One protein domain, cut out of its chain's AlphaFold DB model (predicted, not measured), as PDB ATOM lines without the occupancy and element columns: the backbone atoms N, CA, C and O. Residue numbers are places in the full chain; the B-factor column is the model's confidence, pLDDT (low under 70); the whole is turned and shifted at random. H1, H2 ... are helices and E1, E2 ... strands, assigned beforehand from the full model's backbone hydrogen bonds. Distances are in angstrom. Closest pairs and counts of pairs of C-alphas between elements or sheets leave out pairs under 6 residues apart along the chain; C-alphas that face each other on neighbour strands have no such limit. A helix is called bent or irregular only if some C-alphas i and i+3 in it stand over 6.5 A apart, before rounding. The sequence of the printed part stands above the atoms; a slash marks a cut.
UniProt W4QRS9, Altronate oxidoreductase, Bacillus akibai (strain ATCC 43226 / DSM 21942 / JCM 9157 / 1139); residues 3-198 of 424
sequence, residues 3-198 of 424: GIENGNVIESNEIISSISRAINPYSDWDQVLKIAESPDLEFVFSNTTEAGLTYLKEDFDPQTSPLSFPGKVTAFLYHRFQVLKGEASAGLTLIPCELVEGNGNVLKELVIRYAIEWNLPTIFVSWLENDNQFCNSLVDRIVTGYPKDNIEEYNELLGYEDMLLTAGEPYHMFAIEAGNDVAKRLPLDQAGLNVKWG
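What this domain is: This is residues 3 to 198 of the 424 residues of the protein "Altronate oxidoreductase" of Bacillus akibai (strain ATCC 43226 / DSM 21942 / JCM 9157 / 1139) (UniProt W4QRS9). A main body lies towards one end of a long axis, and two separate pieces, the hairpin E1 and E2 and the helix H6, lie away from it towards the other end; in the body, helices H1, H3, H4 and H5 gather on one side of the short parallel strand pair E3 and E4, and the sheet E5, E6, E7 with H7 lies on the other side of that pair. The hairpin E1 and E2 is joined to H1 in the body by residues 12 to 28, of which 16 to 21 stand free, while H6, apart from that hairpin, lies between E5 and E6 along the chain, where residues 143 to 144 pair antiparallel with residues 167 to 168. The printed part has 196 residues, with seven named helices and seven named strands in the order E1 E2 H1 E3 H2 H3 E4 H4 H5 E5 H6 E6 H7 E7. The largest sheet has the order E5, E6, E7 and is mixed; the class is mixed, helices and strands, with 94 residues, under half, in named elements. The whole is compact, with a radius of gyration of the C-alphas of 19.1 A, and spans 56 by 38 by 29 A.

How they stand to each other: E1, residues 3 to 5, and E2, residues 8 to 11, form an antiparallel hairpin, with N 5 and O 8 at 2.9 A. H1, residues 29 to 36, touches H3, residues 69 to 83, where C-alphas 36 and 80 are the closest at 5.0 A; they run the same way at a steep tilt of 61 degrees. E3, residues 43 to 46, and E4, residues 93 to 96, are parallel neighbours, with N 95 and O 44 at 2.8 A. With H2, residues 49 to 52, and H3 between them they make a strand-helix-strand unit, two parallel neighbour strands joined through helices, with a right-handed crossover. H2 and H3 are close but not clearly touching, with C-alphas 52 and 69 the closest at 5.8 A. H3 touches H4, residues 103 to 117, with residues 70 to 74 alone; the closest C-alphas, of Thr 74 and Val 111, are 5.2 A apart, and the tilt is steep at 66 degrees. H4 and H5, residues 122 to 130, form a helical hairpin: they touch, with C-alphas 112 and 125 the closest at 6.4 A, and run opposite ways at a shallow tilt of 8 degrees. E5, residues 137 to 140, is the antiparallel neighbour of E6, residues 173 to 176, with N 138 and O 175 at 2.9 A. H6, residues 148 to 158, touches no helix. E6 and E7, residues 195 to 197, are parallel, with N 176 and O 196 at 2.9 A, and with H7, residues 180 to 185, make a second right-handed unit; H7 only grazes the sheet, with residues 180 to 183. Every O i to N i+4 pair is within hydrogen-bond range in H1, H3, H4, H5 and H7, and 5 of 7 are in H6; H2 is too short for such a pair.

Where its parts are: E1 begins at C-alpha 3, (-42.785, -22.249, 4.422). H1 measures 10.9 A from first to last C-alpha, H3 21.2 A, H4 20.9 A and H5 12.4 A. H4 begins at C-alpha 103, (-23.372, -42.546, 11.556). H6 measures 15.2 A and is irregular: C-alphas 149 and 152 are 8.3 A apart. E3 and E5 each measure 10.2 A and E6 10.0 A. E7 ends at C-alpha 197, (-33.882, -46.336, 0.319).

The domain as a whole: The two C-alphas farthest apart, of Thr 122 and Glu 156, are 57.8 A apart. The printed part has no cut. The links E2 to H1, H2 to H3 and H6 to E6 are long. The mean pLDDT of the printed part is 95.1, and no printed residue is under 70.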
ATOM      1  N   GLY A   3     -43.776 -22.504   5.461       91.81
ATOM      2  CA  GLY A   3     -42.785 -22.249   4.422       91.81
ATOM      3  C   GLY A   3     -43.377 -22.088   3.039       91.81
ATOM      4  O   GLY A   3     -44.526 -21.685   2.903       91.81
ATOM      5  N   ILE A   4     -42.582 -22.397   2.018       91.38
ATOM      6  CA  ILE A   4     -43.037 -22.432   0.630       91.38
ATOM      7  C   ILE A   4     -43.098 -23.880   0.169       91.38
ATOM      8  O   ILE A   4     -42.161 -24.645   0.387       91.38
ATOM      9  N   GLU A   5     -44.196 -24.237  -0.487       89.81
ATOM     10  CA  GLU A   5     -44.359 -25.514  -1.165       89.81
ATOM     11  C   GLU A   5     -45.094 -25.293  -2.487       89.81
ATOM     12  O   GLU A   5     -46.164 -24.677  -2.539       89.81
ATOM     13  N   ASN A   6     -44.505 -25.771  -3.587       88.56
ATOM     14  CA  ASN A   6     -45.045 -25.588  -4.936       88.56
ATOM     15  C   ASN A   6     -45.335 -24.116  -5.280       88.56
ATOM     16  O   ASN A   6     -46.339 -23.801  -5.922       88.56
ATOM     17  N   GLY A   7     -44.450 -23.217  -4.842       88.19
ATOM     18  CA  GLY A   7     -44.559 -21.771  -5.045       88.19
ATOM     19  C   GLY A   7     -45.614 -21.052  -4.194       88.19
ATOM     20  O   GLY A   7     -45.758 -19.841  -4.340       88.19
ATOM     21  N   ASN A   8     -46.329 -21.751  -3.307       90.56
ATOM     22  CA  ASN A   8     -47.306 -21.142  -2.408       90.56
ATOM     23  C   ASN A   8     -46.757 -21.072  -0.987       90.56
ATOM     24  O   ASN A   8     -46.115 -22.012  -0.523       90.56
ATOM     25  N   VAL A   9     -47.054 -19.975  -0.289       91.88
ATOM     26  CA  VAL A   9     -46.838 -19.897   1.157       91.88
ATOM     27  C   VAL A   9     -47.834 -20.836   1.827       91.88
ATOM     28  O   VAL A   9     -49.040 -20.719   1.607       91.88
ATOM     29  N   ILE A  10     -47.324 -21.772   2.619       91.38
ATOM     30  CA  ILE A  10     -48.129 -22.707   3.390       91.38
ATOM     31  C   ILE A  10     -47.856 -22.540   4.876       91.38
ATOM     32  O   ILE A  10     -46.719 -22.345   5.308       91.38
ATOM     33  N   GLU A  11     -48.921 -22.667   5.652       91.44
ATOM     34  CA  GLU A  11     -48.900 -22.708   7.102       91.44
ATOM     35  C   GLU A  11     -49.965 -23.708   7.544       91.44
ATOM     36  O   GLU A  11     -51.139 -23.592   7.189       91.44
ATOM     37  N   SER A  12     -49.541 -24.755   8.240       91.75
ATOM     38  CA  SER A  12     -50.414 -25.823   8.713       91.75
ATOM     39  C   SER A  12     -50.005 -26.268  10.107       91.75
ATOM     40  O   SER A  12     -48.822 -26.296  10.446       91.75
ATOM     41  N   ASN A  13     -50.987 -26.651  10.912       92.19
ATOM     42  CA  ASN A  13     -50.779 -27.131  12.272       92.19
ATOM     43  C   ASN A  13     -51.239 -28.585  12.349       92.19
ATOM     44  O   ASN A  13     -52.299 -28.927  11.825       92.19
ATOM     45  N   GLU A  14     -50.440 -29.434  12.985       92.88
ATOM     46  CA  GLU A  14     -50.730 -30.857  13.138       92.88
ATOM     47  C   GLU A  14     -50.328 -31.308  14.541       92.88
ATOM     48  O   GLU A  14     -49.233 -30.998  15.010       92.88
ATOM     49  N   ILE A  15     -51.220 -32.046  15.207       93.69
ATOM     50  CA  ILE A  15     -50.932 -32.679  16.494       93.69
ATOM     51  C   ILE A  15     -50.267 -34.027  16.217       93.69
ATOM     52  O   ILE A  15     -50.888 -34.930  15.655       93.69
ATOM     53  N   ILE A  16     -49.018 -34.182  16.654       93.44
ATOM     54  CA  ILE A  16     -48.265 -35.428  16.490       93.44
ATOM     55  C   ILE A  16     -48.566 -36.373  17.655       93.44
ATOM     56  O   ILE A  16     -48.097 -36.177  18.772       93.44
ATOM     57  N   SER A  17     -49.327 -37.435  17.384       94.12
ATOM     58  CA  SER A  17     -49.749 -38.425  18.388       94.12
ATOM     59  C   SER A  17     -48.972 -39.747  18.332       94.12
ATOM     60  O   SER A  17     -49.407 -40.743  18.909       94.12
ATOM     61  N   SER A  18     -47.854 -39.801  17.602       94.12
ATOM     62  CA  SER A  18     -47.052 -41.023  17.429       94.12
ATOM     63  C   SER A  18     -46.155 -41.349  18.631       94.12
ATOM     64  O   SER A  18     -45.698 -42.484  18.765       94.12
ATOM     65  N   ILE A  19     -45.921 -40.386  19.530       95.00
ATOM     66  CA  ILE A  19     -45.152 -40.584  20.764       95.00
ATOM     67  C   ILE A  19     -46.098 -41.075  21.862       95.00
ATOM     68  O   ILE A  19     -46.943 -40.330  22.347       95.00
ATOM     69  N   SER A  20     -45.940 -42.332  22.280       95.31
ATOM     70  CA  SER A  20     -46.779 -42.935  23.327       95.31
ATOM     71  C   SER A  20     -46.276 -42.679  24.751       95.31
ATOM     72  O   SER A  20     -47.068 -42.690  25.691       95.31
ATOM     73  N   ARG A  21     -44.963 -42.480  24.929       95.06
ATOM     74  CA  ARG A  21     -44.313 -42.245  26.229       95.06
ATOM     75  C   ARG A  21     -42.936 -41.606  26.064       95.06
ATOM     76  O   ARG A  21     -42.271 -41.829  25.054       95.06
ATOM     77  N   ALA A  22     -42.488 -40.900  27.098       96.00
ATOM     78  CA  ALA A  22     -41.118 -40.419  27.256       96.00
ATOM     79  C   ALA A  22     -40.542 -40.968  28.568       96.00
ATOM     80  O   ALA A  22     -41.221 -40.948  29.592       96.00
ATOM     81  N   ILE A  23     -39.311 -41.479  28.529       97.56
ATOM     82  CA  ILE A  23     -38.621 -42.067  29.683       97.56
ATOM     83  C   ILE A  23     -37.290 -41.341  29.833       97.56
ATOM     84  O   ILE A  23     -36.549 -41.214  28.857       97.56
ATOM     85  N   ASN A  24     -36.986 -40.858  31.036       97.00
ATOM     86  CA  ASN A  24     -35.703 -40.233  31.312       97.00
ATOM     87  C   ASN A  24     -34.677 -41.325  31.665       97.00
ATOM     88  O   ASN A  24     -34.766 -41.910  32.742       97.00
ATOM     89  N   PRO A  25     -33.674 -41.601  30.811       95.69
ATOM     90  CA  PRO A  25     -32.751 -42.708  31.043       95.69
ATOM     91  C   PRO A  25     -31.878 -42.511  32.287       95.69
ATOM     92  O   PRO A  25     -31.354 -43.487  32.806       95.69
ATOM     93  N   TYR A  26     -31.720 -41.278  32.776       94.19
ATOM     94  CA  TYR A  26     -30.880 -40.972  33.933       94.19
ATOM     95  C   TYR A  26     -31.576 -41.248  35.272       94.19
ATOM     96  O   TYR A  26     -30.900 -41.545  36.252       94.19
ATOM     97  N   SER A  27     -32.907 -41.138  35.321       96.62
ATOM     98  CA  SER A  27     -33.708 -41.407  36.525       96.62
ATOM     99  C   SER A  27     -34.459 -42.733  36.472       96.62
ATOM    100  O   SER A  27     -34.710 -43.317  37.519       96.62
ATOM    101  N   ASP A  28     -34.790 -43.214  35.273       97.62
ATOM    102  CA  ASP A  28     -35.731 -44.313  35.033       97.62
ATOM    103  C   ASP A  28     -35.102 -45.402  34.145       97.62
ATOM    104  O   ASP A  28     -35.694 -45.884  33.175       97.62
ATOM    105  N   TRP A  29     -33.845 -45.753  34.429       97.81
ATOM    106  CA  TRP A  29     -33.079 -46.700  33.614       97.81
ATOM    107  C   TRP A  29     -33.718 -48.093  33.548       97.81
ATOM    108  O   TRP A  29     -33.738 -48.721  32.491       97.81
ATOM    109  N   ASP A  30     -34.312 -48.555  34.644       97.75
ATOM    110  CA  ASP A  30     -35.071 -49.804  34.707       97.75
ATOM    111  C   ASP A  30     -36.252 -49.812  33.721       97.75
ATOM    112  O   ASP A  30     -36.497 -50.816  33.049       97.75
ATOM    113  N   GLN A  31     -36.939 -48.676  33.561       97.94
ATOM    114  CA  GLN A  31     -38.008 -48.528  32.574       97.94
ATOM    115  C   GLN A  31     -37.469 -48.578  31.140       97.94
ATOM    116  O   GLN A  31     -38.121 -49.151  30.265       97.94
ATOM    117  N   VAL A  32     -36.274 -48.030  30.887       97.88
ATOM    118  CA  VAL A  32     -35.597 -48.154  29.585       97.88
ATOM    119  C   VAL A  32     -35.246 -49.614  29.296       97.88
ATOM    120  O   VAL A  32     -35.577 -50.119  28.222       97.88
ATOM    121  N   LEU A  33     -34.651 -50.322  30.259       97.94
ATOM    122  CA  LEU A  33     -34.336 -51.746  30.125       97.94
ATOM    123  C   LEU A  33     -35.591 -52.592  29.908       97.94
ATOM    124  O   LEU A  33     -35.570 -53.513  29.092       97.94
ATOM    125  N   LYS A  34     -36.718 -52.230  30.532       97.69
ATOM    126  CA  LYS A  34     -38.001 -52.901  30.297       97.69
ATOM    127  C   LYS A  34     -38.446 -52.829  28.836       97.69
ATOM    128  O   LYS A  34     -39.084 -53.760  28.347       97.69
ATOM    129  N   ILE A  35     -38.096 -51.760  28.117       97.12
ATOM    130  CA  ILE A  35     -38.384 -51.643  26.680       97.12
ATOM    131  C   ILE A  35     -37.517 -52.613  25.879       97.12
ATOM    132  O   ILE A  35     -38.002 -53.221  24.925       97.12
ATOM    133  N   ALA A  36     -36.267 -52.807  26.299       97.38
ATOM    134  CA  ALA A  36     -35.334 -53.734  25.665       97.38
ATOM    135  C   ALA A  36     -35.827 -55.190  25.706       97.38
ATOM    136  O   ALA A  36     -35.449 -55.986  24.854       97.38
ATOM    137  N   GLU A  37     -36.705 -55.540  26.647       97.88
ATOM    138  CA  GLU A  37     -37.300 -56.879  26.774       97.88
ATOM    139  C   GLU A  37     -38.435 -57.145  25.772       97.88
ATOM    140  O   GLU A  37     -38.856 -58.288  25.613       97.88
ATOM    141  N   SER A  38     -38.959 -56.109  25.108       97.19
ATOM    142  CA  SER A  38     -40.135 -56.228  24.243       97.19
ATOM    143  C   SER A  38     -39.808 -56.959  22.935       97.19
ATOM    144  O   SER A  38     -39.030 -56.421  22.142       97.19
ATOM    145  N   PRO A  39     -40.412 -58.122  22.626       95.31
ATOM    146  CA  PRO A  39     -40.190 -58.792  21.342       95.31
ATOM    147  C   PRO A  39     -40.716 -57.968  20.157       95.31
ATOM    148  O   PRO A  39     -40.160 -58.062  19.071       95.31
ATOM    149  N   ASP A  40     -41.703 -57.098  20.389       95.75
ATOM    150  CA  ASP A  40     -42.298 -56.223  19.367       95.75
ATOM    151  C   ASP A  40     -41.413 -55.013  19.007       95.75
ATOM    152  O   ASP A  40     -41.754 -54.224  18.129       95.75
ATOM    153  N   LEU A  41     -40.296 -54.800  19.719       97.44
ATOM    154  CA  LEU A  41     -39.356 -53.737  19.372       97.44
ATOM    155  C   LEU A  41     -38.522 -54.172  18.165       97.44
ATOM    156  O   LEU A  41     -37.776 -55.144  18.255       97.44
ATOM    157  N   GLU A  42     -38.621 -53.412  17.078       97.31
ATOM    158  CA  GLU A  42     -37.931 -53.707  15.816       97.31
ATOM    159  C   GLU A  42     -36.913 -52.621  15.422       97.31
ATOM    160  O   GLU A  42     -35.852 -52.934  14.883       97.31
ATOM    161  N   PHE A  43     -37.214 -51.352  15.721       98.25
ATOM    162  CA  PHE A  43     -36.451 -50.191  15.253       98.25
ATOM    163  C   PHE A  43     -36.006 -49.293  16.406       98.25
ATOM    164  O   PHE A  43     -36.779 -49.021  17.327       98.25
ATOM    165  N   VAL A  44     -34.780 -48.778  16.317       98.31
ATOM    166  CA  VAL A  44     -34.231 -47.780  17.243       98.31
ATOM    167  C   VAL A  44     -33.728 -46.590  16.440       98.31
ATOM    168  O   VAL A  44     -32.778 -46.716  15.675       98.31
ATOM    169  N   PHE A  45     -34.344 -45.427  16.633       98.38
ATOM    170  CA  PHE A  45     -33.877 -44.162  16.064       98.38
ATOM    171  C   PHE A  45     -33.137 -43.359  17.131       98.38
ATOM    172  O   PHE A  45     -33.520 -43.391  18.302       98.38
ATOM    173  N   SER A  46     -32.120 -42.598  16.732       98.06
ATOM    174  CA  SER A  46     -31.438 -41.661  17.628       98.06
ATOM    175  C   SER A  46     -31.218 -40.308  16.982       98.06
ATOM    176  O   SER A  46     -31.045 -40.202  15.773       98.06
ATOM    177  N   ASN A  47     -31.241 -39.259  17.797       96.19
ATOM    178  CA  ASN A  47     -30.745 -37.946  17.421       96.19
ATOM    179  C   ASN A  47     -30.199 -37.263  18.678       96.19
ATOM    180  O   ASN A  47     -30.921 -36.602  19.421       96.19
ATOM    181  N   THR A  48     -28.922 -37.501  18.941       94.81
ATOM    182  CA  THR A  48     -28.197 -37.048  20.132       94.81
ATOM    183  C   THR A  48     -27.236 -35.898  19.836       94.81
ATOM    184  O   THR A  48     -26.388 -35.578  20.669       94.81
ATOM    185  N   THR A  49     -27.400 -35.236  18.680       91.31
ATOM    186  CA  THR A  49     -26.414 -34.330  18.057       91.31
ATOM    187  C   THR A  49     -25.104 -35.043  17.706       91.31
ATOM    188  O   THR A  49     -24.855 -36.175  18.113       91.31
ATOM    189  N   GLU A  50     -24.222 -34.378  16.969       89.31
ATOM    190  CA  GLU A  50     -22.896 -34.891  16.621       89.31
ATOM    191  C   GLU A  50     -22.057 -35.208  17.868       89.31
ATOM    192  O   GLU A  50     -21.288 -36.167  17.875       89.31
ATOM    193  N   ALA A  51     -22.249 -34.453  18.957       88.81
ATOM    194  CA  ALA A  51     -21.546 -34.666  20.220       88.81
ATOM    195  C   ALA A  51     -21.988 -35.950  20.947       88.81
ATOM    196  O   ALA A  51     -21.220 -36.507  21.734       88.81
ATOM    197  N   GLY A  52     -23.205 -36.436  20.681       92.12
ATOM    198  CA  GLY A  52     -23.728 -37.654  21.292       92.12
ATOM    199  C   GLY A  52     -23.134 -38.932  20.704       92.12
ATOM    200  O   GLY A  52     -23.018 -39.930  21.413       92.12
ATOM    201  N   LEU A  53     -22.680 -38.895  19.448       95.25
ATOM    202  CA  LEU A  53     -22.092 -40.041  18.753       95.25
ATOM    203  C   LEU A  53     -20.564 -40.085  18.905       95.25
ATOM    204  O   LEU A  53     -19.811 -40.104  17.933       95.25
ATOM    205  N   THR A  54     -20.102 -40.077  20.153       94.62
ATOM    206  CA  THR A  54     -18.680 -40.057  20.504       94.62
ATOM    207  C   THR A  54     -18.357 -41.099  21.575       94.62
ATOM    208  O   THR A  54     -19.237 -41.598  22.280       94.62
ATOM    209  N   TYR A  55     -17.078 -41.462  21.680       96.62
ATOM    210  CA  TYR A  55     -16.590 -42.363  22.722       96.62
ATOM    211  C   TYR A  55     -16.329 -41.613  24.033       96.62
ATOM    212  O   TYR A  55     -15.655 -40.580  24.037       96.62
ATOM    213  N   LEU A  56     -16.756 -42.203  25.150       96.25
ATOM    214  CA  LEU A  56     -16.394 -41.794  26.501       96.25
ATOM    215  C   LEU A  56     -15.941 -43.031  27.278       96.25
ATOM    216  O   LEU A  56     -16.664 -44.012  27.366       96.25
ATOM    217  N   LYS A  57     -14.759 -43.000  27.894       96.12
ATOM    218  CA  LYS A  57     -14.368 -44.112  28.763       96.12
ATOM    219  C   LYS A  57     -15.246 -44.117  30.017       96.12
ATOM    220  O   LYS A  57     -15.182 -43.176  30.805       96.12
ATOM    221  N   GLU A  58     -16.011 -45.183  30.209       96.06
ATOM    222  CA  GLU A  58     -16.913 -45.370  31.344       96.06
ATOM    223  C   GLU A  58     -17.028 -46.852  31.725       96.06
ATOM    224  O   GLU A  58     -16.844 -47.736  30.882       96.06
ATOM    225  N   ASP A  59     -17.295 -47.116  33.004       94.75
ATOM    226  CA  ASP A  59     -17.466 -48.472  33.529       94.75
ATOM    227  C   ASP A  59     -18.889 -48.986  33.275       94.75
ATOM    228  O   ASP A  59     -19.843 -48.212  33.179       94.75
ATOM    229  N   PHE A  60     -19.040 -50.307  33.196       97.25
ATOM    230  CA  PHE A  60     -20.339 -50.951  33.032       97.25
ATOM    231  C   PHE A  60     -20.938 -51.365  34.374       97.25
ATOM    232  O   PHE A  60     -20.371 -52.195  35.085       97.25
ATOM    233  N   ASP A  61     -22.132 -50.856  34.664       95.88
ATOM    234  CA  ASP A  61     -23.015 -51.370  35.707       95.88
ATOM    235  C   ASP A  61     -24.405 -51.620  35.090       95.88
ATOM    236  O   ASP A  61     -25.054 -50.661  34.667       95.88
ATOM    237  N   PRO A  62     -24.893 -52.879  35.047       92.19
ATOM    238  CA  PRO A  62     -26.203 -53.218  34.492       92.19
ATOM    239  C   PRO A  62     -27.379 -52.435  35.093       92.19
ATOM    240  O   PRO A  62     -28.422 -52.318  34.452       92.19
ATOM    241  N   GLN A  63     -27.241 -51.933  36.324       92.50
ATOM    242  CA  GLN A  63     -28.310 -51.246  37.050       92.50
ATOM    243  C   GLN A  63     -28.318 -49.733  36.832       92.50
ATOM    244  O   GLN A  63     -29.279 -49.073  37.227       92.50
ATOM    245  N   THR A  64     -27.288 -49.172  36.200       95.38
ATOM    246  CA  THR A  64     -27.178 -47.725  35.995       95.38
ATOM    247  C   THR A  64     -27.095 -47.389  34.518       95.38
ATOM    248  O   THR A  64     -26.601 -48.170  33.707       95.38
ATOM    249  N   SER A  65     -27.607 -46.215  34.159       96.94
ATOM    250  CA  SER A  65     -27.520 -45.744  32.785       96.94
ATOM    251  C   SER A  65     -26.103 -45.254  32.489       96.94
ATOM    252  O   SER A  65     -25.635 -44.346  33.183       96.94
ATOM    253  N   PRO A  66     -25.439 -45.780  31.442       97.31
ATOM    254  CA  PRO A  66     -24.199 -45.198  30.943       97.31
ATOM    255  C   PRO A  66     -24.379 -43.715  30.589       97.31
ATOM    256  O   PRO A  66     -25.464 -43.281  30.198       97.31
ATOM    257  N   LEU A  67     -23.328 -42.909  30.687       95.75
ATOM    258  CA  LEU A  67     -23.352 -41.486  30.359       95.75
ATOM    259  C   LEU A  67     -23.416 -41.248  28.850       95.75
ATOM    260  O   LEU A  67     -24.267 -40.468  28.407       95.75
ATOM    261  N   SER A  68     -22.577 -41.918  28.058       97.12
ATOM    262  CA  SER A  68     -22.573 -41.744  26.601       97.12
ATOM    263  C   SER A  68     -23.758 -42.445  25.941       97.12
ATOM    264  O   SER A  68     -24.269 -43.454  26.431       97.12
ATOM    265  N   PHE A  69     -24.214 -41.917  24.805       97.88
ATOM    266  CA  PHE A  69     -25.285 -42.558  24.046       97.88
ATOM    267  C   PHE A  69     -24.885 -43.952  23.524       97.88
ATOM    268  O   PHE A  69     -25.640 -44.892  23.777       97.88
ATOM    269  N   PRO A  70     -23.706 -44.159  22.902       98.44
ATOM    270  CA  PRO A  70     -23.330 -45.492  22.442       98.44
ATOM    271  C   PRO A  70     -23.135 -46.474  23.607       98.44
ATOM    272  O   PRO A  70     -23.508 -47.634  23.475       98.44
ATOM    273  N   GLY A  71     -22.674 -46.013  24.779       98.31
ATOM    274  CA  GLY A  71     -22.650 -46.825  25.999       98.31
ATOM    275  C   GLY A  71     -24.054 -47.284  26.413       98.31
ATOM    276  O   GLY A  71     -24.275 -48.477  26.636       98.31
ATOM    277  N   LYS A  72     -25.040 -46.371  26.437       98.31
ATOM    278  CA  LYS A  72     -26.446 -46.720  26.725       98.31
ATOM    279  C   LYS A  72     -26.981 -47.758  25.742       98.31
ATOM    280  O   LYS A  72     -27.641 -48.700  26.171       98.31
ATOM    281  N   VAL A  73     -26.686 -47.610  24.448       98.50
ATOM    282  CA  VAL A  73     -27.092 -48.571  23.410       98.50
ATOM    283  C   VAL A  73     -26.466 -49.943  23.662       98.50
ATOM    284  O   VAL A  73     -27.181 -50.942  23.618       98.50
ATOM    285  N   THR A  74     -25.176 -50.015  24.000       98.81
ATOM    286  CA  THR A  74     -24.510 -51.285  24.331       98.81
ATOM    287  C   THR A  74     -25.163 -51.973  25.526       98.81
ATOM    288  O   THR A  74     -25.482 -53.157  25.446       98.81
ATOM    289  N   ALA A  75     -25.409 -51.241  26.617       98.62
ATOM    290  CA  ALA A  75     -26.055 -51.787  27.811       98.62
ATOM    291  C   ALA A  75     -27.496 -52.251  27.524       98.62
ATOM    292  O   ALA A  75     -27.895 -53.338  27.942       98.62
ATOM    293  N   PHE A  76     -28.252 -51.465  26.751       98.69
ATOM    294  CA  PHE A  76     -29.606 -51.795  26.304       98.69
ATOM    295  C   PHE A  76     -29.642 -53.081  25.466       98.69
ATOM    296  O   PHE A  76     -30.425 -53.992  25.746       98.69
ATOM    297  N   LEU A  77     -28.770 -53.183  24.457       98.75
ATOM    298  CA  LEU A  77     -28.665 -54.357  23.591       98.75
ATOM    299  C   LEU A  77     -28.181 -55.586  24.360       98.75
ATOM    300  O   LEU A  77     -28.659 -56.687  24.103       98.75
ATOM    301  N   TYR A  78     -27.279 -55.412  25.327       98.75
ATOM    302  CA  TYR A  78     -26.805 -56.514  26.156       98.75
ATOM    303  C   TYR A  78     -27.903 -57.057  27.077       98.75
ATOM    304  O   TYR A  78     -28.100 -58.270  27.137       98.75
ATOM    305  N   HIS A  79     -28.684 -56.183  27.725       98.62
ATOM    306  CA  HIS A  79     -29.852 -56.605  28.512       98.62
ATOM    307  C   HIS A  79     -30.854 -57.374  27.648       98.62
ATOM    308  O   HIS A  79     -31.285 -58.472  28.006       98.62
ATOM    309  N   ARG A  80     -31.165 -56.842  26.459       98.50
ATOM    310  CA  ARG A  80     -32.028 -57.511  25.478       98.50
ATOM    311  C   ARG A  80     -31.493 -58.884  25.084       98.50
ATOM    312  O   ARG A  80     -32.246 -59.854  25.104       98.50
ATOM    313  N   PHE A  81     -30.204 -58.977  24.766       98.62
ATOM    314  CA  PHE A  81     -29.534 -60.230  24.427       98.62
ATOM    315  C   PHE A  81     -29.685 -61.268  25.545       98.62
ATOM    316  O   PHE A  81     -30.003 -62.423  25.273       98.62
ATOM    317  N   GLN A  82     -29.515 -60.866  26.807       98.38
ATOM    318  CA  GLN A  82     -29.661 -61.769  27.949       98.38
ATOM    319  C   GLN A  82     -31.105 -62.254  28.126       98.38
ATOM    320  O   GLN A  82     -31.337 -63.457  28.279       98.38
ATOM    321  N   VAL A  83     -32.082 -61.343  28.083       98.12
ATOM    322  CA  VAL A  83     -33.499 -61.668  28.319       98.12
ATOM    323  C   VAL A  83     -34.092 -62.489  27.173       98.12
ATOM    324  O   VAL A  83     -34.814 -63.457  27.417       98.12
ATOM    325  N   LEU A  84     -33.745 -62.151  25.931       98.00
ATOM    326  CA  LEU A  84     -34.207 -62.838  24.720       98.00
ATOM    327  C   LEU A  84     -33.233 -63.925  24.239       98.00
ATOM    328  O   LEU A  84     -33.355 -64.421  23.123       98.00
ATOM    329  N   LYS A  85     -32.283 -64.322  25.096       97.69
ATOM    330  CA  LYS A  85     -31.376 -65.469  24.912       97.69
ATOM    331  C   LYS A  85     -30.532 -65.428  23.630       97.69
ATOM    332  O   LYS A  85     -30.126 -66.479  23.136       97.69
ATOM    333  N   GLY A  86     -30.262 -64.236  23.103       95.81
ATOM    334  CA  GLY A  86     -29.460 -64.046  21.896       95.81
ATOM    335  C   GLY A  86     -30.067 -64.647  20.631       95.81
ATOM    336  O   GLY A  86     -29.324 -65.022  19.729       95.81
ATOM    337  N   GLU A  87     -31.395 -64.783  20.558       97.00
ATOM    338  CA  GLU A  87     -32.055 -65.222  19.328       97.00
ATOM    339  C   GLU A  87     -31.858 -64.192  18.200       97.00
ATOM    340  O   GLU A  87     -31.900 -62.982  18.429       97.00
ATOM    341  N   ALA A  88     -31.680 -64.661  16.962       96.00
ATOM    342  CA  ALA A  88     -31.511 -63.789  15.794       96.00
ATOM    343  C   ALA A  88     -32.723 -62.864  15.568       96.00
ATOM    344  O   ALA A  88     -32.584 -61.698  15.212       96.00
ATOM    345  N   SER A  89     -33.930 -63.363  15.851       95.12
ATOM    346  CA  SER A  89     -35.189 -62.605  15.801       95.12
ATOM    347  C   SER A  89     -35.256 -61.456  16.811       95.12
ATOM    348  O   SER A  89     -36.075 -60.557  16.641       95.12
ATOM    349  N   ALA A  90     -34.420 -61.474  17.853       96.81
ATOM    350  CA  ALA A  90     -34.336 -60.400  18.832       96.81
ATOM    351  C   ALA A  90     -33.471 -59.227  18.351       96.81
ATOM    352  O   ALA A  90     -33.441 -58.195  19.021       96.81
ATOM    353  N   GLY A  91     -32.746 -59.370  17.241       97.62
ATOM    354  CA  GLY A  91     -31.940 -58.301  16.668       97.62
ATOM    355  C   GLY A  91     -32.760 -57.060  16.310       97.62
ATOM    356  O   GLY A  91     -33.951 -57.151  16.008       97.62
ATOM    357  N   LEU A  92     -32.126 -55.889  16.372       98.44
ATOM    358  CA  LEU A  92     -32.762 -54.601  16.088       98.44
ATOM    359  C   LEU A  92     -32.163 -53.939  14.847       98.44
ATOM    360  O   LEU A  92     -30.991 -54.134  14.515       98.44
ATOM    361  N   THR A  93     -32.963 -53.091  14.201       98.62
ATOM    362  CA  THR A  93     -32.492 -52.149  13.183       98.62
ATOM    363  C   THR A  93     -32.291 -50.777  13.830       98.62
ATOM    364  O   THR A  93     -33.247 -50.113  14.235       98.62
ATOM    365  N   LEU A  94     -31.035 -50.351  13.945       98.69
ATOM    366  CA  LEU A  94     -30.618 -49.066  14.493       98.69
ATOM    367  C   LEU A  94     -30.412 -48.054  13.360       98.69
ATOM    368  O   LEU A  94     -29.640 -48.299  12.436       98.69
ATOM    369  N   ILE A  95     -31.091 -46.913  13.453       98.62
ATOM    370  CA  ILE A  95     -31.095 -45.841  12.452       98.62
ATOM    371  C   ILE A  95     -30.698 -44.527  13.151       98.62
ATOM    372  O   ILE A  95     -31.567 -43.730  13.531       98.62
ATOM    373  N   PRO A  96     -29.394 -44.293  13.380       98.25
ATOM    374  CA  PRO A  96     -28.921 -43.011  13.882       98.25
ATOM    375  C   PRO A  96     -29.237 -41.896  12.889       98.25
ATOM    376  O   PRO A  96     -29.021 -42.055  11.690       98.25
ATOM    377  N   CYS A  97     -29.766 -40.778  13.380       97.50
ATOM    378  CA  CYS A  97     -30.143 -39.592  12.603       97.50
ATOM    379  C   CYS A  97     -29.250 -38.380  12.920       97.50
ATOM    380  O   CYS A  97     -29.536 -37.265  12.483       97.50
ATOM    381  N   GLU A  98     -28.168 -38.580  13.676       95.94
ATOM    382  CA  GLU A  98     -27.122 -37.584  13.892       95.94
ATOM    383  C   GLU A  98     -26.461 -37.195  12.555       95.94
ATOM    384  O   GLU A  98     -26.262 -38.044  11.679       95.94
ATOM    385  N   LEU A  99     -26.068 -35.924  12.400       91.00
ATOM    386  CA  LEU A  99     -25.414 -35.391  11.192       91.00
ATOM    387  C   LEU A  99     -23.921 -35.769  11.109       91.00
ATOM    388  O   LEU A  99     -23.062 -34.940  10.821       91.00
ATOM    389  N   VAL A 100     -23.622 -37.045  11.343       91.88
ATOM    390  CA  VAL A 100     -22.285 -37.638  11.255       91.88
ATOM    391  C   VAL A 100     -22.212 -38.509  10.002       91.88
ATOM    392  O   VAL A 100     -23.117 -39.292   9.707       91.88
ATOM    393  N   GLU A 101     -21.140 -38.366   9.225       90.81
ATOM    394  CA  GLU A 101     -20.910 -39.230   8.070       90.81
ATOM    395  C   GLU A 101     -20.684 -40.676   8.523       90.81
ATOM    396  O   GLU A 101     -19.909 -40.935   9.439       90.81
ATOM    397  N   GLY A 102     -21.385 -41.624   7.895       95.31
ATOM    398  CA  GLY A 102     -21.321 -43.025   8.307       95.31
ATOM    399  C   GLY A 102     -21.843 -43.262   9.730       95.31
ATOM    400  O   GLY A 102     -21.332 -44.143  10.414       95.31
ATOM    401  N   ASN A 103     -22.817 -42.472  10.199       97.25
ATOM    402  CA  ASN A 103     -23.372 -42.546  11.556       97.25
ATOM    403  C   ASN A 103     -23.758 -43.970  12.017       97.25
ATOM    404  O   ASN A 103     -23.502 -44.317  13.168       97.25
ATOM    405  N   GLY A 104     -24.298 -44.816  11.136       98.06
ATOM    406  CA  GLY A 104     -24.566 -46.233  11.413       98.06
ATOM    407  C   GLY A 104     -23.289 -47.021  11.704       98.06
ATOM    408  O   GLY A 104     -23.187 -47.696  12.730       98.06
ATOM    409  N   ASN A 105     -22.282 -46.874  10.843       98.19
ATOM    410  CA  ASN A 105     -20.974 -47.509  11.016       98.19
ATOM    411  C   ASN A 105     -20.273 -47.040  12.300       98.19
ATOM    412  O   ASN A 105     -19.761 -47.868  13.052       98.19
ATOM    413  N   VAL A 106     -20.302 -45.734  12.583       98.44
ATOM    414  CA  VAL A 106     -19.719 -45.149  13.801       98.44
ATOM    415  C   VAL A 106     -20.416 -45.694  15.048       98.44
ATOM    416  O   VAL A 106     -19.747 -46.123  15.987       98.44
ATOM    417  N   LEU A 107     -21.754 -45.740  15.063       98.75
ATOM    418  CA  LEU A 107     -22.493 -46.315  16.185       98.75
ATOM    419  C   LEU A 107     -22.116 -47.787  16.400       98.75
ATOM    420  O   LEU A 107     -21.859 -48.184  17.537       98.75
ATOM    421  N   LYS A 108     -22.038 -48.582  15.323       98.69
ATOM    422  CA  LYS A 108     -21.641 -49.997  15.384       98.69
ATOM    423  C   LYS A 108     -20.247 -50.168  15.987       98.69
ATOM    424  O   LYS A 108     -20.073 -50.980  16.893       98.69
ATOM    425  N   GLU A 109     -19.271 -49.399  15.508       98.62
ATOM    426  CA  GLU A 109     -17.894 -49.435  16.007       98.62
ATOM    427  C   GLU A 109     -17.836 -49.115  17.505       98.62
ATOM    428  O   GLU A 109     -17.229 -49.859  18.278       98.62
ATOM    429  N   LEU A 110     -18.515 -48.047  17.931       98.69
ATOM    430  CA  LEU A 110     -18.546 -47.631  19.331       98.69
ATOM    431  C   LEU A 110     -19.229 -48.673  20.226       98.69
ATOM    432  O   LEU A 110     -18.722 -48.975  21.305       98.69
ATOM    433  N   VAL A 111     -20.336 -49.266  19.775       98.75
ATOM    434  CA  VAL A 111     -21.053 -50.310  20.522       98.75
ATOM    435  C   VAL A 111     -20.196 -51.569  20.689       98.75
ATOM    436  O   VAL A 111     -20.066 -52.088  21.800       98.75
ATOM    437  N   ILE A 112     -19.548 -52.036  19.614       98.75
ATOM    438  CA  ILE A 112     -18.627 -53.182  19.666       98.75
ATOM    439  C   ILE A 112     -17.441 -52.878  20.586       98.75
ATOM    440  O   ILE A 112     -17.059 -53.717  21.403       98.75
ATOM    441  N   ARG A 113     -16.886 -51.665  20.501       98.56
ATOM    442  CA  ARG A 113     -15.796 -51.226  21.373       98.56
ATOM    443  C   ARG A 113     -16.183 -51.306  22.849       98.56
ATOM    444  O   ARG A 113     -15.424 -51.885  23.623       98.56
ATOM    445  N   TYR A 114     -17.351 -50.788  23.234       98.69
ATOM    446  CA  TYR A 114     -17.838 -50.914  24.612       98.69
ATOM    447  C   TYR A 114     -18.019 -52.375  25.023       98.69
ATOM    448  O   TYR A 114     -17.589 -52.749  26.109       98.69
ATOM    449  N   ALA A 115     -18.585 -53.223  24.159       98.50
ATOM    450  CA  ALA A 115     -18.759 -54.640  24.472       98.50
ATOM    451  C   ALA A 115     -17.423 -55.343  24.780       98.50
ATOM    452  O   ALA A 115     -17.352 -56.152  25.705       98.50
ATOM    453  N   ILE A 116     -16.357 -54.994  24.052       98.12
ATOM    454  CA  ILE A 116     -15.001 -55.503  24.289       98.12
ATOM    455  C   ILE A 116     -14.416 -54.934  25.589       98.12
ATOM    456  O   ILE A 116     -13.950 -55.698  26.432       98.12
ATOM    457  N   GLU A 117     -14.437 -53.610  25.773       97.94
ATOM    458  CA  GLU A 117     -13.839 -52.949  26.946       97.94
ATOM    459  C   GLU A 117     -14.523 -53.357  28.262       97.94
ATOM    460  O   GLU A 117     -13.861 -53.517  29.288       97.94
ATOM    461  N   TRP A 118     -15.834 -53.599  28.225       98.50
ATOM    462  CA  TRP A 118     -16.622 -54.087  29.357       98.50
ATOM    463  C   TRP A 118     -16.527 -55.605  29.568       98.50
ATOM    464  O   TRP A 118     -17.158 -56.134  30.482       98.50
ATOM    465  N   ASN A 119     -15.724 -56.314  28.765       98.06
ATOM    466  CA  ASN A 119     -15.552 -57.769  28.806       98.06
ATOM    467  C   ASN A 119     -16.882 -58.542  28.693       98.06
ATOM    468  O   ASN A 119     -17.079 -59.562  29.363       98.06
ATOM    469  N   LEU A 120     -17.805 -58.060  27.856       98.31
ATOM    470  CA  LEU A 120     -19.052 -58.769  27.580       98.31
ATOM    471  C   LEU A 120     -18.772 -60.055  26.771       98.31
ATOM    472  O   LEU A 120     -17.764 -60.139  26.065       98.31
ATOM    473  N   PRO A 121     -19.638 -61.085  26.858       98.38
ATOM    474  CA  PRO A 121     -19.415 -62.363  26.187       98.38
ATOM    475  C   PRO A 121     -19.172 -62.215  24.681       98.38
ATOM    476  O   PRO A 121     -19.891 -61.495  23.995       98.38
ATOM    477  N   THR A 122     -18.226 -62.975  24.126       98.06
ATOM    478  CA  THR A 122     -17.920 -62.945  22.681       98.06
ATOM    479  C   THR A 122     -19.129 -63.273  21.806       98.06
ATOM    480  O   THR A 122     -19.285 -62.700  20.733       98.06
ATOM    481  N   ILE A 123     -20.030 -64.136  22.288       98.44
ATOM    482  CA  ILE A 123     -21.290 -64.451  21.605       98.44
ATOM    483  C   ILE A 123     -22.226 -63.237  21.482       98.44
ATOM    484  O   ILE A 123     -22.961 -63.144  20.505       98.44
ATOM    485  N   PHE A 124     -22.166 -62.281  22.416       98.75
ATOM    486  CA  PHE A 124     -22.904 -61.023  22.300       98.75
ATOM    487  C   PHE A 124     -22.310 -60.138  21.201       98.75
ATOM    488  O   PHE A 124     -23.055 -59.591  20.398       98.75
ATOM    489  N   VAL A 125     -20.977 -60.057  21.103       98.62
ATOM    490  CA  VAL A 125     -20.310 -59.337  20.003       98.62
ATOM    491  C   VAL A 125     -20.694 -59.936  18.649       98.62
ATOM    492  O   VAL A 125     -21.098 -59.205  17.751       98.62
ATOM    493  N   SER A 126     -20.682 -61.266  18.520       98.50
ATOM    494  CA  SER A 126     -21.137 -61.928  17.291       98.50
ATOM    495  C   SER A 126     -22.612 -61.651  16.975       98.50
ATOM    496  O   SER A 126     -22.961 -61.501  15.809       98.50
ATOM    497  N   TRP A 127     -23.476 -61.550  17.986       98.75
ATOM    498  CA  TRP A 127     -24.888 -61.196  17.804       98.75
ATOM    499  C   TRP A 127     -25.073 -59.728  17.374       98.75
ATOM    500  O   TRP A 127     -25.876 -59.427  16.490       98.75
ATOM    501  N   LEU A 128     -24.278 -58.798  17.916       98.69
ATOM    502  CA  LEU A 128     -24.241 -57.404  17.452       98.69
ATOM    503  C   LEU A 128     -23.848 -57.302  15.972       98.69
ATOM    504  O   LEU A 128     -24.369 -56.457  15.250       98.69
ATOM    505  N   GLU A 129     -22.919 -58.143  15.517       98.06
ATOM    506  CA  GLU A 129     -22.424 -58.102  14.142       98.06
ATOM    507  C   GLU A 129     -23.367 -58.740  13.123       98.06
ATOM    508  O   GLU A 129     -23.466 -58.216  12.011       98.06
ATOM    509  N   ASN A 130     -24.008 -59.855  13.488       97.75
ATOM    510  CA  ASN A 130     -24.742 -60.710  12.551       97.75
ATOM    511  C   ASN A 130     -26.259 -60.533  12.610       97.75
ATOM    512  O   ASN A 130     -26.922 -60.702  11.588       97.75
ATOM    513  N   ASP A 131     -26.803 -60.200  13.780       98.00
ATOM    514  CA  ASP A 131     -28.251 -60.190  14.007       98.00
ATOM    515  C   ASP A 131     -28.815 -58.767  14.132       98.00
ATOM    516  O   ASP A 131     -30.022 -58.574  14.053       98.00
ATOM    517  N   ASN A 132     -27.960 -57.748  14.270       98.44
ATOM    518  CA  ASN A 132     -28.373 -56.345  14.321       98.44
ATOM    519  C   ASN A 132     -27.960 -55.600  13.050       98.44
ATOM    520  O   ASN A 132     -26.894 -55.834  12.477       98.44
ATOM    521  N   GLN A 133     -28.793 -54.650  12.629       98.06
ATOM    522  CA  GLN A 133     -28.520 -53.790  11.481       98.06
ATOM    523  C   GLN A 133     -28.252 -52.366  11.962       98.06
ATOM    524  O   GLN A 133     -29.057 -51.800  12.689       98.06
ATOM    525  N   PHE A 134     -27.139 -51.774  11.532       98.50
ATOM    526  CA  PHE A 134     -26.801 -50.376  11.805       98.50
ATOM    527  C   PHE A 134     -26.838 -49.612  10.484       98.50
ATOM    528  O   PHE A 134     -25.901 -49.679   9.691       98.50
ATOM    529  N   CYS A 135     -27.951 -48.938  10.222       98.31
ATOM    530  CA  CYS A 135     -28.199 -48.263   8.957       98.31
ATOM    531  C   CYS A 135     -27.610 -46.859   8.995       98.31
ATOM    532  O   CYS A 135     -27.994 -46.049   9.841       98.31
ATOM    533  N   ASN A 136     -26.723 -46.534   8.053       98.25
ATOM    534  CA  ASN A 136     -26.375 -45.133   7.855       98.25
ATOM    535  C   ASN A 136     -27.610 -44.371   7.380       98.25
ATOM    536  O   ASN A 136     -28.442 -44.901   6.640       98.25
ATOM    537  N   SER A 137     -27.721 -43.113   7.779       97.38
ATOM    538  CA  SER A 137     -28.843 -42.284   7.368       97.38
ATOM    539  C   SER A 137     -28.424 -40.862   7.018       97.38
ATOM    540  O   SER A 137     -27.320 -40.403   7.330       97.38
ATOM    541  N   LEU A 138     -29.321 -40.162   6.332       96.12
ATOM    542  CA  LEU A 138     -29.227 -38.735   6.077       96.12
ATOM    543  C   LEU A 138     -30.605 -38.105   6.245       96.12
ATOM    544  O   LEU A 138     -31.529 -38.404   5.491       96.12
ATOM    545  N   VAL A 139     -30.712 -37.178   7.192       95.19
ATOM    546  CA  VAL A 139     -31.912 -36.370   7.410       95.19
ATOM    547  C   VAL A 139     -31.716 -34.945   6.889       95.19
ATOM    548  O   VAL A 139     -30.630 -34.354   6.970       95.19
ATOM    549  N   ASP A 140     -32.776 -34.368   6.329       93.44
ATOM    550  CA  ASP A 140     -32.815 -32.952   5.971       93.44
ATOM    551  C   ASP A 140     -34.216 -32.378   6.166       93.44
ATOM    552  O   ASP A 140     -35.127 -32.685   5.405       93.44
ATOM    553  N   ARG A 141     -34.371 -31.545   7.194       92.62
ATOM    554  CA  ARG A 141     -35.507 -30.647   7.415       92.62
ATOM    555  C   ARG A 141     -35.048 -29.555   8.371       92.62
ATOM    556  O   ARG A 141     -34.476 -29.854   9.417       92.62
ATOM    557  N   ILE A 142     -35.319 -28.301   8.039       88.25
ATOM    558  CA  ILE A 142     -35.129 -27.193   8.974       88.25
ATOM    559  C   ILE A 142     -36.273 -27.217   9.990       88.25
ATOM    560  O   ILE A 142     -37.447 -27.118   9.628       88.25
ATOM    561  N   VAL A 143     -35.913 -27.360  11.264       89.38
ATOM    562  CA  VAL A 143     -36.825 -27.293  12.409       89.38
ATOM    563  C   VAL A 143     -36.297 -26.225  13.353       89.38
ATOM    564  O   VAL A 143     -35.155 -26.294  13.804       89.38
ATOM    565  N   THR A 144     -37.115 -25.219  13.638       82.62
ATOM    566  CA  THR A 144     -36.820 -24.213  14.655       82.62
ATOM    567  C   THR A 144     -37.283 -24.720  16.012       82.62
ATOM    568  O   THR A 144     -38.325 -25.373  16.118       82.62
ATOM    569  N   GLY A 145     -36.516 -24.399  17.053       79.00
ATOM    570  CA  GLY A 145     -36.893 -24.712  18.428       79.00
ATOM    571  C   GLY A 145     -38.177 -24.003  18.869       79.00
ATOM    572  O   GLY A 145     -38.791 -23.246  18.116       79.00
ATOM    573  N   TYR A 146     -38.551 -24.248  20.121       87.12
ATOM    574  CA  TYR A 146     -39.715 -23.641  20.755       87.12
ATOM    575  C   TYR A 146     -39.732 -22.108  20.576       87.12
ATOM    576  O   TYR A 146     -38.746 -21.455  20.948       87.12
ATOM    577  N   PRO A 147     -40.809 -21.516  20.025       85.31
ATOM    578  CA  PRO A 147     -40.856 -20.102  19.655       85.31
ATOM    579  C   PRO A 147     -41.104 -19.207  20.879       85.31
ATOM    580  O   PRO A 147     -42.174 -18.630  21.030       85.31
ATOM    581  N   LYS A 148     -40.106 -19.090  21.766       84.88
ATOM    582  CA  LYS A 148     -40.220 -18.363  23.047       84.88
ATOM    583  C   LYS A 148     -40.721 -16.926  22.902       84.88
ATOM    584  O   LYS A 148     -41.491 -16.489  23.744       84.88
ATOM    585  N   ASP A 149     -40.287 -16.226  21.858       84.00
ATOM    586  CA  ASP A 149     -40.567 -14.797  21.676       84.00
ATOM    587  C   ASP A 149     -41.973 -14.512  21.113       84.00
ATOM    588  O   ASP A 149     -42.416 -13.367  21.132       84.00
ATOM    589  N   ASN A 150     -42.676 -15.540  20.620       85.19
ATOM    590  CA  ASN A 150     -43.978 -15.420  19.951       85.19
ATOM    591  C   ASN A 150     -44.978 -16.479  20.450       85.19
ATOM    592  O   ASN A 150     -45.924 -16.827  19.743       85.19
ATOM    593  N   ILE A 151     -44.754 -17.061  21.629       90.50
ATOM    594  CA  ILE A 151     -45.548 -18.206  22.085       90.50
ATOM    595  C   ILE A 151     -47.012 -17.831  22.335       90.50
ATOM    596  O   ILE A 151     -47.897 -18.637  22.062       90.50
ATOM    597  N   GLU A 152     -47.290 -16.609  22.788       91.56
ATOM    598  CA  GLU A 152     -48.654 -16.127  22.997       91.56
ATOM    599  C   GLU A 152     -49.447 -16.088  21.683       91.56
ATOM    600  O   GLU A 152     -50.583 -16.554  21.646       91.56
ATOM    601  N   GLU A 153     -48.827 -15.636  20.587       91.12
ATOM    602  CA  GLU A 153     -49.442 -15.634  19.250       91.12
ATOM    603  C   GLU A 153     -49.781 -17.061  18.796       91.12
ATOM    604  O   GLU A 153     -50.849 -17.315  18.235       91.12
ATOM    605  N   TYR A 154     -48.892 -18.019  19.080       90.31
ATOM    606  CA  TYR A 154     -49.136 -19.429  18.791       90.31
ATOM    607  C   TYR A 154     -50.254 -20.020  19.644       90.31
ATOM    608  O   TYR A 154     -51.108 -20.723  19.111       90.31
ATOM    609  N   ASN A 155     -50.283 -19.730  20.942       92.44
ATOM    610  CA  ASN A 155     -51.327 -20.226  21.835       92.44
ATOM    611  C   ASN A 155     -52.708 -19.688  21.428       92.44
ATOM    612  O   ASN A 155     -53.686 -20.435  21.440       92.44
ATOM    613  N   GLU A 156     -52.792 -18.419  21.010       92.69
ATOM    614  CA  GLU A 156     -54.017 -17.830  20.457       92.69
ATOM    615  C   GLU A 156     -54.441 -18.505  19.144       92.69
ATOM    616  O   GLU A 156     -55.613 -18.851  18.984       92.69
ATOM    617  N   LEU A 157     -53.495 -18.741  18.226       90.19
ATOM    618  CA  LEU A 157     -53.749 -19.410  16.945       90.19
ATOM    619  C   LEU A 157     -54.216 -20.864  17.123       90.19
ATOM    620  O   LEU A 157     -55.099 -21.329  16.400       90.19
ATOM    621  N   LEU A 158     -53.593 -21.592  18.049       92.25
ATOM    622  CA  LEU A 158     -53.848 -23.010  18.293       92.25
ATOM    623  C   LEU A 158     -55.070 -23.235  19.194       92.25
ATOM    624  O   LEU A 158     -55.725 -24.272  19.094       92.25
ATOM    625  N   GLY A 159     -55.394 -22.271  20.061       94.75
ATOM    626  CA  GLY A 159     -56.460 -22.381  21.058       94.75
ATOM    627  C   GLY A 159     -56.090 -23.236  22.277       94.75
ATOM    628  O   GLY A 159     -56.975 -23.604  23.050       94.75
ATOM    629  N   TYR A 160     -54.810 -23.573  22.446       94.62
ATOM    630  CA  TYR A 160     -54.266 -24.300  23.593       94.62
ATOM    631  C   TYR A 160     -52.794 -23.942  23.812       94.62
ATOM    632  O   TYR A 160     -52.111 -23.491  22.897       94.62
ATOM    633  N   GLU A 161     -52.309 -24.166  25.034       94.50
ATOM    634  CA  GLU A 161     -50.889 -24.056  25.359       94.50
ATOM    635  C   GLU A 161     -50.176 -25.371  25.029       94.50
ATOM    636  O   GLU A 161     -50.585 -26.441  25.490       94.50
ATOM    637  N   ASP A 162     -49.096 -25.294  24.254       92.12
ATOM    638  CA  ASP A 162     -48.260 -26.445  23.910       92.12
ATOM    639  C   ASP A 162     -46.812 -26.190  24.307       92.12
ATOM    640  O   ASP A 162     -46.101 -25.458  23.629       92.12
ATOM    641  N   MET A 163     -46.356 -26.834  25.384       91.56
ATOM    642  CA  MET A 163     -44.989 -26.698  25.907       91.56
ATOM    643  C   MET A 163     -43.925 -27.404  25.052       91.56
ATOM    644  O   MET A 163     -42.731 -27.254  25.316       91.56
ATOM    645  N   LEU A 164     -44.340 -28.196  24.060       91.25
ATOM    646  CA  LEU A 164     -43.473 -28.947  23.152       91.25
ATOM    647  C   LEU A 164     -43.645 -28.495  21.695       91.25
ATOM    648  O   LEU A 164     -43.202 -29.191  20.779       91.25
ATOM    649  N   LEU A 165     -44.246 -27.319  21.481       92.50
ATOM    650  CA  LEU A 165     -44.444 -26.750  20.156       92.50
ATOM    651  C   LEU A 165     -43.119 -26.653  19.394       92.50
ATOM    652  O   LEU A 165     -42.128 -26.091  19.869       92.50
ATOM    653  N   THR A 166     -43.130 -27.154  18.162       91.19
ATOM    654  CA  THR A 166     -42.032 -26.991  17.209       91.19
ATOM    655  C   THR A 166     -42.577 -26.485  15.884       91.19
ATOM    656  O   THR A 166     -43.701 -26.792  15.487       91.19
ATOM    657  N   ALA A 167     -41.767 -25.702  15.180       90.25
ATOM    658  CA  ALA A 167     -42.078 -25.276  13.826       90.25
ATOM    659  C   ALA A 167     -40.998 -25.792  12.880       90.25
ATOM    660  O   ALA A 167     -39.814 -25.765  13.197       90.25
ATOM    661  N   GLY A 168     -41.406 -26.261  11.707       91.69
ATOM    662  CA  GLY A 168     -40.491 -26.755  10.687       91.69
ATOM    663  C   GLY A 168     -40.946 -26.377   9.290       91.69
ATOM    664  O   GLY A 168     -42.122 -26.066   9.066       91.69
ATOM    665  N   GLU A 169     -39.999 -26.415   8.358       92.81
ATOM    666  CA  GLU A 169     -40.268 -26.200   6.941       92.81
ATOM    667  C   GLU A 169     -40.965 -27.420   6.310       92.81
ATOM    668  O   GLU A 169     -40.706 -28.552   6.730       92.81
ATOM    669  N   PRO A 170     -41.818 -27.238   5.286       92.06
ATOM    670  CA  PRO A 170     -42.550 -28.343   4.662       92.06
ATOM    671  C   PRO A 170     -41.617 -29.413   4.093       92.06
ATOM    672  O   PRO A 170     -41.821 -30.616   4.315       92.06
ATOM    673  N   TYR A 171     -40.543 -28.956   3.439       92.88
ATOM    674  CA  TYR A 171     -39.520 -29.820   2.878       92.88
ATOM    675  C   TYR A 171     -38.970 -30.781   3.933       92.88
ATOM    676  O   TYR A 171     -38.654 -30.412   5.064       92.88
ATOM    677  N   HIS A 172     -38.863 -32.041   3.539       94.06
ATOM    678  CA  HIS A 172     -38.125 -33.044   4.276       94.06
ATOM    679  C   HIS A 172     -37.519 -34.045   3.307       94.06
ATOM    680  O   HIS A 172     -38.022 -34.243   2.200       94.06
ATOM    681  N   MET A 173     -36.452 -34.695   3.745       95.25
ATOM    682  CA  MET A 173     -35.874 -35.862   3.099       95.25
ATOM    683  C   MET A 173     -35.291 -36.772   4.175       95.25
ATOM    684  O   MET A 173     -34.639 -36.292   5.107       95.25
ATOM    685  N   PHE A 174     -35.497 -38.079   4.025       96.69
ATOM    686  CA  PHE A 174     -34.871 -39.090   4.866       96.69
ATOM    687  C   PHE A 174     -34.283 -40.200   3.995       96.69
ATOM    688  O   PHE A 174     -35.016 -41.003   3.429       96.69
ATOM    689  N   ALA A 175     -32.961 -40.238   3.848       96.38
ATOM    690  CA  ALA A 175     -32.292 -41.344   3.175       96.38
ATOM    691  C   ALA A 175     -31.821 -42.372   4.208       96.38
ATOM    692  O   ALA A 175     -31.239 -41.991   5.226       96.38
ATOM    693  N   ILE A 176     -32.068 -43.656   3.950       97.62
ATOM    694  CA  ILE A 176     -31.734 -44.759   4.856       97.62
ATOM    695  C   ILE A 176     -31.007 -45.844   4.060       97.62
ATOM    696  O   ILE A 176     -31.563 -46.434   3.129       97.62
ATOM    697  N   GLU A 177     -29.774 -46.138   4.473       97.31
ATOM    698  CA  GLU A 177     -28.959 -47.226   3.938       97.31
ATOM    699  C   GLU A 177     -29.435 -48.560   4.512       97.31
ATOM    700  O   GLU A 177     -28.888 -49.097   5.477       97.31
ATOM    701  N   ALA A 178     -30.523 -49.066   3.934       95.25
ATOM    702  CA  ALA A 178     -31.147 -50.318   4.322       95.25
ATOM    703  C   ALA A 178     -31.709 -51.077   3.113       95.25
ATOM    704  O   ALA A 178     -31.986 -50.503   2.057       95.25
ATOM    705  N   GLY A 179     -31.872 -52.390   3.286       90.38
ATOM    706  CA  GLY A 179     -32.448 -53.278   2.285       90.38
ATOM    707  C   GLY A 179     -33.975 -53.188   2.183       90.38
ATOM    708  O   GLY A 179     -34.665 -52.568   2.994       90.38
ATOM    709  N   ASN A 180     -34.520 -53.877   1.177       90.94
ATOM    710  CA  ASN A 180     -35.964 -53.952   0.930       90.94
ATOM    711  C   ASN A 180     -36.755 -54.592   2.086       90.94
ATOM    712  O   ASN A 180     -37.967 -54.411   2.169       90.94
ATOM    713  N   ASP A 181     -36.114 -55.393   2.935       93.31
ATOM    714  CA  ASP A 181     -36.717 -55.984   4.131       93.31
ATOM    715  C   ASP A 181     -37.084 -54.912   5.166       93.31
ATOM    716  O   ASP A 181     -38.223 -54.893   5.640       93.31
ATOM    717  N   VAL A 182     -36.172 -53.973   5.433       95.06
ATOM    718  CA  VAL A 182     -36.417 -52.820   6.311       95.06
ATOM    719  C   VAL A 182     -37.495 -51.923   5.715       95.06
ATOM    720  O   VAL A 182     -38.464 -51.610   6.401       95.06
ATOM    721  N   ALA A 183     -37.396 -51.592   4.423       94.75
ATOM    722  CA  ALA A 183     -38.380 -50.746   3.741       94.75
ATOM    723  C   ALA A 183     -39.811 -51.314   3.794       94.75
ATOM    724  O   ALA A 183     -40.783 -50.571   3.895       94.75
ATOM    725  N   LYS A 184     -39.967 -52.645   3.767       95.31
ATOM    726  CA  LYS A 184     -41.280 -53.301   3.897       95.31
ATOM    727  C   LYS A 184     -41.843 -53.252   5.316       95.31
ATOM    728  O   LYS A 184     -43.056 -53.153   5.467       95.31
ATOM    729  N   ARG A 185     -40.986 -53.374   6.335       95.44
ATOM    730  CA  ARG A 185     -41.381 -53.339   7.756       95.44
ATOM    731  C   ARG A 185     -41.600 -51.910   8.260       95.44
ATOM    732  O   ARG A 185     -42.392 -51.704   9.172       95.44
ATOM    733  N   LEU A 186     -40.948 -50.934   7.629       95.69
ATOM    734  CA  LEU A 186     -41.048 -49.508   7.929       95.69
ATOM    735  C   LEU A 186     -41.382 -48.701   6.651       95.69
ATOM    736  O   LEU A 186     -40.528 -47.972   6.146       95.69
ATOM    737  N   PRO A 187     -42.610 -48.813   6.101       95.44
ATOM    738  CA  PRO A 187     -42.963 -48.276   4.781       95.44
ATOM    739  C   PRO A 187     -43.267 -46.764   4.804       95.44
ATOM    740  O   PRO A 187     -44.367 -46.324   4.466       95.44
ATOM    741  N   LEU A 188     -42.297 -45.949   5.229       95.25
ATOM    742  CA  LEU A 188     -42.431 -44.489   5.346       95.25
ATOM    743  C   LEU A 188     -42.698 -43.804   3.998       95.25
ATOM    744  O   LEU A 188     -43.469 -42.850   3.932       95.25
ATOM    745  N   ASP A 189     -42.102 -44.305   2.919       94.00
ATOM    746  CA  ASP A 189     -42.349 -43.840   1.551       94.00
ATOM    747  C   ASP A 189     -43.806 -44.076   1.123       94.00
ATOM    748  O   ASP A 189     -44.430 -43.204   0.520       94.00
ATOM    749  N   GLN A 190     -44.399 -45.212   1.511       94.69
ATOM    750  CA  GLN A 190     -45.813 -45.507   1.236       94.69
ATOM    751  C   GLN A 190     -46.765 -44.656   2.086       94.69
ATOM    752  O   GLN A 190     -47.926 -44.484   1.717       94.69
ATOM    753  N   ALA A 191     -46.274 -44.088   3.193       93.88
ATOM    754  CA  ALA A 191     -46.988 -43.091   3.986       93.88
ATOM    755  C   ALA A 191     -46.924 -41.673   3.375       93.88
ATOM    756  O   ALA A 191     -47.437 -40.729   3.972       93.88
ATOM    757  N   GLY A 192     -46.317 -41.510   2.191       92.56
ATOM    758  CA  GLY A 192     -46.213 -40.230   1.486       92.56
ATOM    759  C   GLY A 192     -45.026 -39.365   1.917       92.56
ATOM    760  O   GLY A 192     -44.959 -38.198   1.534       92.56
ATOM    761  N   LEU A 193     -44.092 -39.914   2.702       94.25
ATOM    762  CA  LEU A 193     -42.882 -39.208   3.114       94.25
ATOM    763  C   LEU A 193     -41.791 -39.320   2.044       94.25
ATOM    764  O   LEU A 193     -41.671 -40.328   1.347       94.25
ATOM    765  N   ASN A 194     -40.945 -38.296   1.939       94.12
ATOM    766  CA  ASN A 194     -39.805 -38.296   1.023       94.12
ATOM    767  C   ASN A 194     -38.654 -39.154   1.578       94.12
ATOM    768  O   ASN A 194     -37.679 -38.634   2.132       94.12
ATOM    769  N   VAL A 195     -38.798 -40.474   1.455       95.62
ATOM    770  CA  VAL A 195     -37.804 -41.454   1.902       95.62
ATOM    771  C   VAL A 195     -37.041 -42.035   0.720       95.62
ATOM    772  O   VAL A 195     -37.623 -42.411  -0.296       95.62
ATOM    773  N   LYS A 196     -35.716 -42.096   0.855       94.00
ATOM    774  CA  LYS A 196     -34.806 -42.652  -0.147       94.00
ATOM    775  C   LYS A 196     -34.131 -43.894   0.430       94.00
ATOM    776  O   LYS A 196     -33.336 -43.795   1.360       94.00
ATOM    777  N   TRP A 197     -34.458 -45.061  -0.110       95.38
ATOM    778  CA  TRP A 197     -33.882 -46.336   0.319       95.38
ATOM    779  C   TRP A 197     -32.616 -46.672  -0.479       95.38
ATOM    780  O   TRP A 197     -32.588 -46.491  -1.698       95.38
ATOM    781  N   GLY A 198     -31.593 -47.197   0.198       93.69
ATOM    782  CA  GLY A 198     -30.325 -47.619  -0.405       93.69
ATOM    783  C   GLY A 198     -29.157 -46.699  -0.048       93.69
ATOM    784  O   GLY A 198     -29.205 -45.998   0.958       93.69
TER     785      GLY A 198